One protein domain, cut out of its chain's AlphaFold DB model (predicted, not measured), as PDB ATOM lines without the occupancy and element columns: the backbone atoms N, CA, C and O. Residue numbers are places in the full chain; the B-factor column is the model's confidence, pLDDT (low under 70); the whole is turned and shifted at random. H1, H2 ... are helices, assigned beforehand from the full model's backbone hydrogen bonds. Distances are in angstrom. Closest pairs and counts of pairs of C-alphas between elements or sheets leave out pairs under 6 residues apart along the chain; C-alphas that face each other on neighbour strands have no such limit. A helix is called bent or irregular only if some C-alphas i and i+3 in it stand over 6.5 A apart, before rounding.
ATOM      1  N   GLU A   9      24.665 -24.209 -33.657       89.12
ATOM      2  CA  GLU A   9      26.021 -23.662 -33.696       89.12
ATOM      3  C   GLU A   9      26.016 -22.244 -34.281       89.12
ATOM      4  O   GLU A   9      26.606 -21.328 -33.710       89.12
ATOM      5  N   LEU A  10      25.277 -22.024 -35.374       86.00
ATOM      6  CA  LEU A  10      25.160 -20.706 -36.006       86.00
ATOM      7  C   LEU A  10      24.405 -19.711 -35.121       86.00
ATOM      8  O   LEU A  10      24.789 -18.544 -35.047       86.00
ATOM      9  N   GLN A  11      23.366 -20.169 -34.417       88.12
ATOM     10  CA  GLN A  11      22.651 -19.342 -33.444       88.12
ATOM     11  C   GLN A  11      23.570 -18.927 -32.286       88.12
ATOM     12  O   GLN A  11      23.596 -17.753 -31.928       88.12
ATOM     13  N   SER A  12      24.370 -19.856 -31.754       83.88
ATOM     14  CA  SER A  12      25.338 -19.571 -30.689       83.88
ATOM     15  C   SER A  12      26.401 -18.567 -31.140       83.88
ATOM     16  O   SER A  12      26.705 -17.627 -30.410       83.88
ATOM     17  N   HIS A  13      26.942 -18.722 -32.353       81.44
ATOM     18  CA  HIS A  13      27.899 -17.763 -32.909       81.44
ATOM     19  C   HIS A  13      27.277 -16.380 -33.114       81.44
ATOM     20  O   HIS A  13      27.921 -15.373 -32.835       81.44
ATOM     21  N   HIS A  14      26.019 -16.313 -33.557       81.19
ATOM     22  CA  HIS A  14      25.302 -15.048 -33.686       81.19
ATOM     23  C   HIS A  14      25.103 -14.370 -32.327       81.19
ATOM     24  O   HIS A  14      25.390 -13.189 -32.176       81.19
ATOM     25  N   GLU A  15      24.657 -15.107 -31.315       80.25
ATOM     26  CA  GLU A  15      24.480 -14.558 -29.967       80.25
ATOM     27  C   GLU A  15      25.804 -14.109 -29.339       80.25
ATOM     28  O   GLU A  15      25.829 -13.123 -28.605       80.25
ATOM     29  N   GLN A  16      26.910 -14.787 -29.655       76.62
ATOM     30  CA  GLN A  16      28.244 -14.389 -29.211       76.62
ATOM     31  C   GLN A  16      28.746 -13.133 -29.940       76.62
ATOM     32  O   GLN A  16      29.292 -12.243 -29.293       76.62
ATOM     33  N   ALA A  17      28.536 -13.038 -31.256       70.38
ATOM     34  CA  ALA A  17      29.004 -11.918 -32.076       70.38
ATOM     35  C   ALA A  17      28.153 -10.647 -31.919       70.38
ATOM     36  O   ALA A  17      28.678  -9.543 -31.982       70.38
ATOM     37  N   PHE A  18      26.842 -10.795 -31.716       70.25
ATOM     38  CA  PHE A  18      25.879  -9.688 -31.626       70.25
ATOM     39  C   PHE A  18      25.287  -9.528 -30.217       70.25
ATOM     40  O   PHE A  18      24.285  -8.833 -30.026       70.25
ATOM     41  N   GLY A  19      25.883 -10.188 -29.223       68.88
ATOM     42  CA  GLY A  19      25.494 -10.073 -27.824       68.88
ATOM     43  C   GLY A  19      25.746  -8.677 -27.251       68.88
ATOM     44  O   GLY A  19      26.475  -7.857 -27.809       68.88
ATOM     45  N   SER A  20      25.140  -8.397 -26.097       63.72
ATOM     46  CA  SER A  20      25.342  -7.144 -25.366       63.72
ATOM     47  C   SER A  20      26.830  -6.922 -25.086       63.72
ATOM     48  O   SER A  20      27.485  -7.800 -24.519       63.72
ATOM     49  N   ARG A  21      27.356  -5.742 -25.448       66.06
ATOM     50  CA  ARG A  21      28.747  -5.355 -25.171       66.06
ATOM     51  C   ARG A  21      29.029  -5.513 -23.676       66.06
ATOM     52  O   ARG A  21      28.309  -4.955 -22.848       66.06
ATOM     53  N   LYS A  22      30.046  -6.299 -23.330       68.94
ATOM     54  CA  LYS A  22      30.442  -6.528 -21.936       68.94
ATOM     55  C   LYS A  22      31.563  -5.564 -21.535       68.94
ATOM     56  O   LYS A  22      32.389  -5.233 -22.388       68.94
ATOM     57  N   PRO A  23      31.626  -5.155 -20.255       67.25
ATOM     58  CA  PRO A  23      32.805  -4.511 -19.688       67.25
ATOM     59  C   PRO A  23      34.055  -5.344 -19.952       67.25
ATOM     60  O   PRO A  23      34.073  -6.550 -19.700       67.25
ATOM     61  N   GLY A  24      35.077  -4.689 -20.492       68.50
ATOM     62  CA  GLY A  24      36.403  -5.261 -20.660       68.50
ATOM     63  C   GLY A  24      37.245  -5.185 -19.390       68.50
ATOM     64  O   GLY A  24      36.924  -4.391 -18.503       68.50
ATOM     65  N   PRO A  25      38.344  -5.956 -19.287       70.88
ATOM     66  CA  PRO A  25      39.367  -5.689 -18.287       70.88
ATOM     67  C   PRO A  25      39.918  -4.267 -18.450       70.88
ATOM     68  O   PRO A  25      40.152  -3.801 -19.565       70.88
ATOM     69  N   ARG A  26      40.164  -3.592 -17.322       76.19
ATOM     70  CA  ARG A  26      40.898  -2.321 -17.298       76.19
ATOM     71  C   ARG A  26      42.305  -2.575 -17.836       76.19
ATOM     72  O   ARG A  26      43.014  -3.440 -17.321       76.19
ATOM     73  N   THR A  27      42.698  -1.828 -18.861       83.25
ATOM     74  CA  THR A  27      44.040  -1.911 -19.444       83.25
ATOM     75  C   THR A  27      44.791  -0.612 -19.212       83.25
ATOM     76  O   THR A  27      44.227   0.478 -19.305       83.25
ATOM     77  N   LEU A  28      46.072  -0.739 -18.877       86.44
ATOM     78  CA  LEU A  28      46.982   0.392 -18.762       86.44
ATOM     79  C   LEU A  28      47.867   0.463 -20.008       86.44
ATOM     80  O   LEU A  28      48.207  -0.581 -20.577       86.44
ATOM     81  N   PRO A  29      48.281   1.672 -20.420       86.06
ATOM     82  CA  PRO A  29      49.292   1.818 -21.451       86.06
ATOM     83  C   PRO A  29      50.584   1.078 -21.062       86.06
ATOM     84  O   PRO A  29      50.957   1.053 -19.883       86.06
ATOM     85  N   PRO A  30      51.310   0.489 -22.028       86.56
ATOM     86  CA  PRO A  30      52.544  -0.227 -21.738       86.56
ATOM     87  C   PRO A  30      53.574   0.706 -21.088       86.56
ATOM     88  O   PRO A  30      53.858   1.788 -21.598       86.56
ATOM     89  N   GLY A  31      54.150   0.277 -19.962       87.38
ATOM     90  CA  GLY A  31      55.151   1.053 -19.220       87.38
ATOM     91  C   GLY A  31      54.583   2.103 -18.261       87.38
ATOM     92  O   GLY A  31      55.367   2.812 -17.633       87.38
ATOM     93  N   HIS A  32      53.259   2.179 -18.109       88.00
ATOM     94  CA  HIS A  32      52.604   3.055 -17.141       88.00
ATOM     95  C   HIS A  32      52.025   2.262 -15.970       88.00
ATOM     96  O   HIS A  32      51.427   1.202 -16.141       88.00
ATOM     97  N   ASP A  33      52.212   2.797 -14.768       91.81
ATOM     98  CA  ASP A  33      51.500   2.362 -13.572       91.81
ATOM     99  C   ASP A  33      50.185   3.137 -13.402       91.81
ATOM    100  O   ASP A  33      49.929   4.148 -14.059       91.81
ATOM    101  N   GLU A  34      49.350   2.671 -12.479       89.06
ATOM    102  CA  GLU A  34      48.047   3.280 -12.202       89.06
ATOM    103  C   GLU A  34      48.172   4.757 -11.784       89.06
ATOM    104  O   GLU A  34      47.378   5.603 -12.183       89.06
ATOM    105  N   ALA A  35      49.216   5.101 -11.023       91.31
ATOM    106  CA  ALA A  35      49.436   6.466 -10.554       91.31
ATOM    107  C   ALA A  35      49.821   7.429 -11.688       91.31
ATOM    108  O   ALA A  35      49.351   8.570 -11.720       91.31
ATOM    109  N   SER A  36      50.681   7.003 -12.619       92.44
ATOM    110  CA  SER A  36      51.039   7.810 -13.790       92.44
ATOM    111  C   SER A  36      49.880   7.930 -14.774       92.44
ATOM    112  O   SER A  36      49.671   9.015 -15.315       92.44
ATOM    113  N   PHE A  37      49.096   6.864 -14.954       91.88
ATOM    114  CA  PHE A  37      47.887   6.901 -15.770       91.88
ATOM    115  C   PHE A  37      46.850   7.870 -15.194       91.88
ATOM    116  O   PHE A  37      46.369   8.740 -15.917       91.88
ATOM    117  N   GLN A  38      46.573   7.799 -13.889       91.25
ATOM    118  CA  GLN A  38      45.619   8.704 -13.247       91.25
ATOM    119  C   GLN A  38      46.057  10.168 -13.359       91.25
ATOM    120  O   GLN A  38      45.235  11.031 -13.648       91.25
ATOM    121  N   ARG A  39      47.358  10.451 -13.216       92.88
ATOM    122  CA  ARG A  39      47.884  11.809 -13.411       92.88
ATOM    123  C   ARG A  39      47.625  12.324 -14.827       92.88
ATOM    124  O   ARG A  39      47.182  13.454 -14.981       92.88
ATOM    125  N   ALA A  40      47.862  11.495 -15.844       91.38
ATOM    126  CA  ALA A  40      47.578  11.863 -17.229       91.38
ATOM    127  C   ALA A  40      46.074  12.088 -17.458       91.38
ATOM    128  O   ALA A  40      45.688  13.043 -18.123       91.38
ATOM    129  N   VAL A  41      45.216  11.247 -16.874       90.94
ATOM    130  CA  VAL A  41      43.755  11.422 -16.917       90.94
ATOM    131  C   VAL A  41      43.341  12.757 -16.300       90.94
ATOM    132  O   VAL A  41      42.547  13.474 -16.902       90.94
ATOM    133  N   ASP A  42      43.894  13.117 -15.144       93.19
ATOM    134  CA  ASP A  42      43.589  14.383 -14.471       93.19
ATOM    135  C   ASP A  42      44.068  15.594 -15.294       93.19
ATOM    136  O   ASP A  42      43.364  16.600 -15.394       93.19
ATOM    137  N   GLU A  43      45.227  15.486 -15.952       92.31
ATOM    138  CA  GLU A  43      45.714  16.500 -16.897       92.31
ATOM    139  C   GLU A  43      44.779  16.647 -18.105       92.31
ATOM    140  O   GLU A  43      44.429  17.765 -18.484       92.31
ATOM    141  N   PHE A  44      44.319  15.538 -18.691       89.81
ATOM    142  CA  PHE A  44      43.373  15.587 -19.804       89.81
ATOM    143  C   PHE A  44      42.036  16.188 -19.388       89.81
ATOM    144  O   PHE A  44      41.525  17.058 -20.090       89.81
ATOM    145  N   LYS A  45      41.504  15.804 -18.226       89.81
ATOM    146  CA  LYS A  45      40.283  16.386 -17.657       89.81
ATOM    147  C   LYS A  45      40.388  17.899 -17.491       89.81
ATOM    148  O   LYS A  45      39.459  18.619 -17.845       89.81
ATOM    149  N   ALA A  46      41.541  18.398 -17.047       88.94
ATOM    150  CA  ALA A  46      41.785  19.834 -16.932       88.94
ATOM    151  C   ALA A  46      41.810  20.567 -18.290       88.94
ATOM    152  O   ALA A  46      41.532  21.765 -18.336       88.94
ATOM    153  N   ILE A  47      42.142  19.874 -19.387       88.19
ATOM    154  CA  ILE A  47      42.225  20.453 -20.738       88.19
ATOM    155  C   ILE A  47      40.883  20.369 -21.471       88.19
ATOM    156  O   ILE A  47      40.443  21.360 -22.052       88.19
ATOM    157  N   VAL A  48      40.257  19.187 -21.491       85.50
ATOM    158  CA  VAL A  48      39.057  18.919 -22.300       85.50
ATOM    159  C   VAL A  48      37.754  18.975 -21.504       85.50
ATOM    160  O   VAL A  48      36.696  19.038 -22.120       85.50
ATOM    161  N   GLY A  49      37.801  18.999 -20.172       86.38
ATOM    162  CA  GLY A  49      36.631  18.877 -19.297       86.38
ATOM    163  C   GLY A  49      36.389  17.433 -18.852       86.38
ATOM    164  O   GLY A  49      36.698  16.482 -19.571       86.38
ATOM    165  N   ASP A  50      35.837  17.264 -17.650       86.38
ATOM    166  CA  ASP A  50      35.620  15.952 -17.027       86.38
ATOM    167  C   ASP A  50      34.689  15.053 -17.850       86.38
ATOM    168  O   ASP A  50      34.919  13.851 -17.966       86.38
ATOM    169  N   GLU A  51      33.655  15.636 -18.458       85.81
ATOM    170  CA  GLU A  51      32.653  14.942 -19.271       85.81
ATOM    171  C   GLU A  51      33.209  14.380 -20.586       85.81
ATOM    172  O   GLU A  51      32.597  13.515 -21.211       85.81
ATOM    173  N   ASN A  52      34.376  14.871 -20.994       86.06
ATOM    174  CA  ASN A  52      35.024  14.552 -22.256       86.06
ATOM    175  C   ASN A  52      36.116  13.479 -22.105       86.06
ATOM    176  O   ASN A  52      36.753  13.098 -23.090       86.06
ATOM    177  N   VAL A  53      36.318  12.964 -20.889       88.50
ATOM    178  CA  VAL A  53      37.266  11.889 -20.593       88.50
ATOM    179  C   VAL A  53      36.509  10.638 -20.157       88.50
ATOM    180  O   VAL A  53      35.834  10.613 -19.132       88.50
ATOM    181  N   ILE A  54      36.650   9.569 -20.935       88.31
ATOM    182  CA  ILE A  54      35.988   8.283 -20.718       88.31
ATOM    183  C   ILE A  54      37.021   7.281 -20.203       88.31
ATOM    184  O   ILE A  54      38.044   7.042 -20.843       88.31
ATOM    185  N   ILE A  55      36.732   6.656 -19.066       87.94
ATOM    186  CA  ILE A  55      37.544   5.595 -18.461       87.94
ATOM    187  C   ILE A  55      36.641   4.449 -17.993       87.94
ATOM    188  O   ILE A  55      35.416   4.594 -17.943       87.94
ATOM    189  N   ASP A  56      37.253   3.318 -17.643       83.75
ATOM    190  CA  ASP A  56      36.583   2.167 -17.028       83.75
ATOM    191  C   ASP A  56      35.357   1.677 -17.819       83.75
ATOM    192  O   ASP A  56      35.454   1.373 -19.009       83.75
ATOM    193  N   GLU A  57      34.190   1.592 -17.177       78.88
ATOM    194  CA  GLU A  57      32.954   1.066 -17.766       78.88
ATOM    195  C   GLU A  57      32.489   1.865 -18.991       78.88
ATOM    196  O   GLU A  57      31.842   1.317 -19.884       78.88
ATOM    197  N   GLY A  58      32.864   3.144 -19.091       79.06
ATOM    198  CA  GLY A  58      32.531   3.968 -20.251       79.06
ATOM    199  C   GLY A  58      33.217   3.507 -21.545       79.06
ATOM    200  O   GLY A  58      32.725   3.783 -22.641       79.06
ATOM    201  N   LEU A  59      34.309   2.740 -21.437       83.06
ATOM    202  CA  LEU A  59      35.055   2.200 -22.578       83.06
ATOM    203  C   LEU A  59      34.298   1.092 -23.319       83.06
ATOM    204  O   LEU A  59      34.646   0.774 -24.455       83.06
ATOM    205  N   VAL A  60      33.225   0.545 -22.736       80.12
ATOM    206  CA  VAL A  60      32.367  -0.468 -23.381       80.12
ATOM    207  C   VAL A  60      31.868  -0.001 -24.747       80.12
ATOM    208  O   VAL A  60      31.730  -0.806 -25.666       80.12
ATOM    209  N   ASN A  61      31.630   1.302 -24.907       79.12
ATOM    210  CA  ASN A  61      31.162   1.873 -26.168       79.12
ATOM    211  C   ASN A  61      32.267   2.101 -27.204       79.12
ATOM    212  O   ASN A  61      31.943   2.298 -28.373       79.12
ATOM    213  N   LEU A  62      33.535   2.070 -26.786       78.50
ATOM    214  CA  LEU A  62      34.708   2.216 -27.650       78.50
ATOM    215  C   LEU A  62      35.289   0.869 -28.087       78.50
ATOM    216  O   LEU A  62      36.156   0.836 -28.958       78.50
ATOM    217  N   ARG A  63      34.819  -0.236 -27.502       75.75
ATOM    218  CA  ARG A  63      35.191  -1.575 -27.948       75.75
ATOM    219  C   ARG A  63      34.644  -1.861 -29.335       75.75
ATOM    220  O   ARG A  63      33.519  -1.478 -29.666       75.75
ATOM    221  N   ASP A  64      35.443  -2.592 -30.104       75.81
ATOM    222  CA  ASP A  64      35.030  -3.120 -31.395       75.81
ATOM    223  C   ASP A  64      33.730  -3.932 -31.219       75.81
ATOM    224  O   ASP A  64      33.704  -4.878 -30.425       75.81
ATOM    225  N   PRO A  65      32.624  -3.559 -31.891       73.44
ATOM    226  CA  PRO A  65      31.390  -4.334 -31.850       73.44
ATOM    227  C   PRO A  65      31.522  -5.708 -32.518       73.44
ATOM    228  O   PRO A  65      30.678  -6.563 -32.264       73.44
ATOM    229  N   TYR A  66      32.541  -5.920 -33.356       73.50
ATOM    230  CA  TYR A  66      32.764  -7.149 -34.115       73.50
ATOM    231  C   TYR A  66      34.212  -7.638 -33.971       73.50
ATOM    232  O   TYR A  66      34.937  -7.710 -34.966       73.50
ATOM    233  N   PRO A  67      34.648  -8.003 -32.750       69.19
ATOM    234  CA  PRO A  67      36.026  -8.405 -32.520       69.19
ATOM    235  C   PRO A  67      36.337  -9.674 -33.321       69.19
ATOM    236  O   PRO A  67      35.774 -10.742 -33.082       69.19
ATOM    237  N   LEU A  68      37.251  -9.558 -34.285       68.50
ATOM    238  CA  LEU A  68      37.765 -10.708 -35.040       68.50
ATOM    239  C   LEU A  68      38.733 -11.564 -34.205       68.50
ATOM    240  O   LEU A  68      38.992 -12.715 -34.549       68.50
ATOM    241  N   PHE A  69      39.255 -11.002 -33.114       66.62
ATOM    242  CA  PHE A  69      40.163 -11.646 -32.172       66.62
ATOM    243  C   PHE A  69      39.644 -11.418 -30.749       66.62
ATOM    244  O   PHE A  69      39.237 -10.306 -30.424       66.62
ATOM    245  N   GLU A  70      39.665 -12.456 -29.906       57.72
ATOM    246  CA  GLU A  70      39.181 -12.364 -28.515       57.72
ATOM    247  C   GLU A  70      40.032 -11.418 -27.650       57.72
ATOM    248  O   GLU A  70      39.539 -10.864 -26.670       57.72
ATOM    249  N   GLU A  71      41.290 -11.197 -28.039       59.09
ATOM    250  CA  GLU A  71      42.251 -10.368 -27.318       59.09
ATOM    251  C   GLU A  71      43.006  -9.463 -28.299       59.09
ATOM    252  O   GLU A  71      43.866  -9.905 -29.062       59.09
ATOM    253  N   GLY A  72      42.674  -8.174 -28.298       61.56
ATOM    254  CA  GLY A  72      43.377  -7.169 -29.087       61.56
ATOM    255  C   GLY A  72      42.632  -5.841 -29.104       61.56
ATOM    256  O   GLY A  72      41.413  -5.819 -29.216       61.56
ATOM    257  N   PHE A  73      43.376  -4.734 -29.036       68.06
ATOM    258  CA  PHE A  73      42.865  -3.363 -29.213       68.06
ATOM    259  C   PHE A  73      41.955  -2.833 -28.094       68.06
ATOM    260  O   PHE A  73      40.995  -2.104 -28.343       68.06
ATOM    261  N   GLU A  74      42.292  -3.138 -26.843       77.44
ATOM    262  CA  GLU A  74      41.645  -2.516 -25.689       77.44
ATOM    263  C   GLU A  74      42.102  -1.070 -25.509       77.44
ATOM    264  O   GLU A  74      43.297  -0.786 -25.402       77.44
ATOM    265  N   ALA A  75      41.141  -0.150 -25.455       83.31
ATOM    266  CA  ALA A  75      41.418   1.225 -25.077       83.31
ATOM    267  C   ALA A  75      41.671   1.307 -23.565       83.31
ATOM    268  O   ALA A  75      40.940   0.709 -22.778       83.31
ATOM    269  N   SER A  76      42.665   2.096 -23.158       84.62
ATOM    270  CA  SER A  76      42.893   2.443 -21.750       84.62
ATOM    271  C   SER A  76      42.072   3.662 -21.312       84.62
ATOM    272  O   SER A  76      41.652   3.755 -20.165       84.62
ATOM    273  N   ALA A  77      41.838   4.608 -22.227       85.75
ATOM    274  CA  ALA A  77      41.014   5.798 -22.031       85.75
ATOM    275  C   ALA A  77      40.444   6.269 -23.379       85.75
ATOM    276  O   ALA A  77      41.070   6.075 -24.422       85.75
ATOM    277  N   GLY A  78      39.282   6.915 -23.351       85.88
ATOM    278  CA  GLY A  78      38.714   7.659 -24.470       85.88
ATOM    279  C   GLY A  78      38.770   9.155 -24.191       85.88
ATOM    280  O   GLY A  78      38.439   9.591 -23.092       85.88
ATOM    281  N   LEU A  79      39.170   9.941 -25.185       87.12
ATOM    282  CA  LEU A  79      39.145  11.398 -25.113       87.12
ATOM    283  C   LEU A  79      38.262  11.915 -26.238       87.12
ATOM    284  O   LEU A  79      38.500  11.621 -27.410       87.12
ATOM    285  N   TRP A  80      37.250  12.687 -25.874       79.56
ATOM    286  CA  TRP A  80      36.464  13.461 -26.814       79.56
ATOM    287  C   TRP A  80      36.947  14.905 -26.758       79.56
ATOM    288  O   TRP A  80      37.148  15.461 -25.688       79.56
TER     289      TRP A  80
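This is residues 9 to 80 of the 93 residues of an uncharacterized protein of Penicillium subrubescens (UniProt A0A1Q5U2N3). This is a flat, drawn-out model of three separate helices on a winding chain: H1 at one end of the long axis, with residues 9 to 15 sticking out as an arm, H2 set crosswise at the other end, and the short H3 between them. No helix packs on another; long loops fill much of the space between, and the last stretch, residues 62 to 80, loops out toward H1 and folds back until residues 78 to 79 pair with residues 53 to 54, just before H3. The printed part has 72 residues, with three named helices in the order H1, H2, H3 and no named strand; the class is all helix, though only 30 of the 72 residues are in named elements. The whole is loose, with a radius of gyration of the C-alphas of 14.9 A, and spans 48 by 26 by 14 A.

H1 is residues 9 to 17, from C-alpha 9 at (26.021, -23.662, -33.696) to C-alpha 17, 12.2 A in length. After residues 18 to 33, which hold no named element, H2 is residues 34 to 48, the longest helix with 15 residues. It runs 20.7 A from C-alpha 34 at (48.047, 3.280, -12.202) to C-alpha 48. H3 is residues 56 to 61, 10.6 A in length, ending with C-alpha 61 at (31.162, 1.873, -26.168). H3 is neither bent nor irregular, but only just: C-alphas 58 and 61 are 6.4 A apart. Residues 62 to 80 hold no named element.

H1 touches no helix, and its residues 9 to 15 stand free. H1 and H2 are apart, with no C-alpha of the one within 8 A of the other. By the same test H2 and H3 are apart, and H1 and H3 are apart. Residues 53 to 54 and residues 78 to 79, stretches too short to be named strands, pair antiparallel. Every O i to N i+4 pair is within hydrogen-bond range in H1 and H2; in H3 it is 0 of 2, while 2 of 3 O i to N i+3 pairs are within range.

The two C-alphas farthest apart are those of Glu 9 and Ala 46, at 49.2 A. Residues 30 to 35 also stand free; without the free stretches the body has 59 residues and spans 39 by 20 by 14 A. The printed part has no cut. The link from H1 to H2, 16 residues, is long; the link from H2 to H3, 7 residues, is short. The mean pLDDT of the printed part is 81.0, with residues 19 to 24 and 67 to 73 under 70.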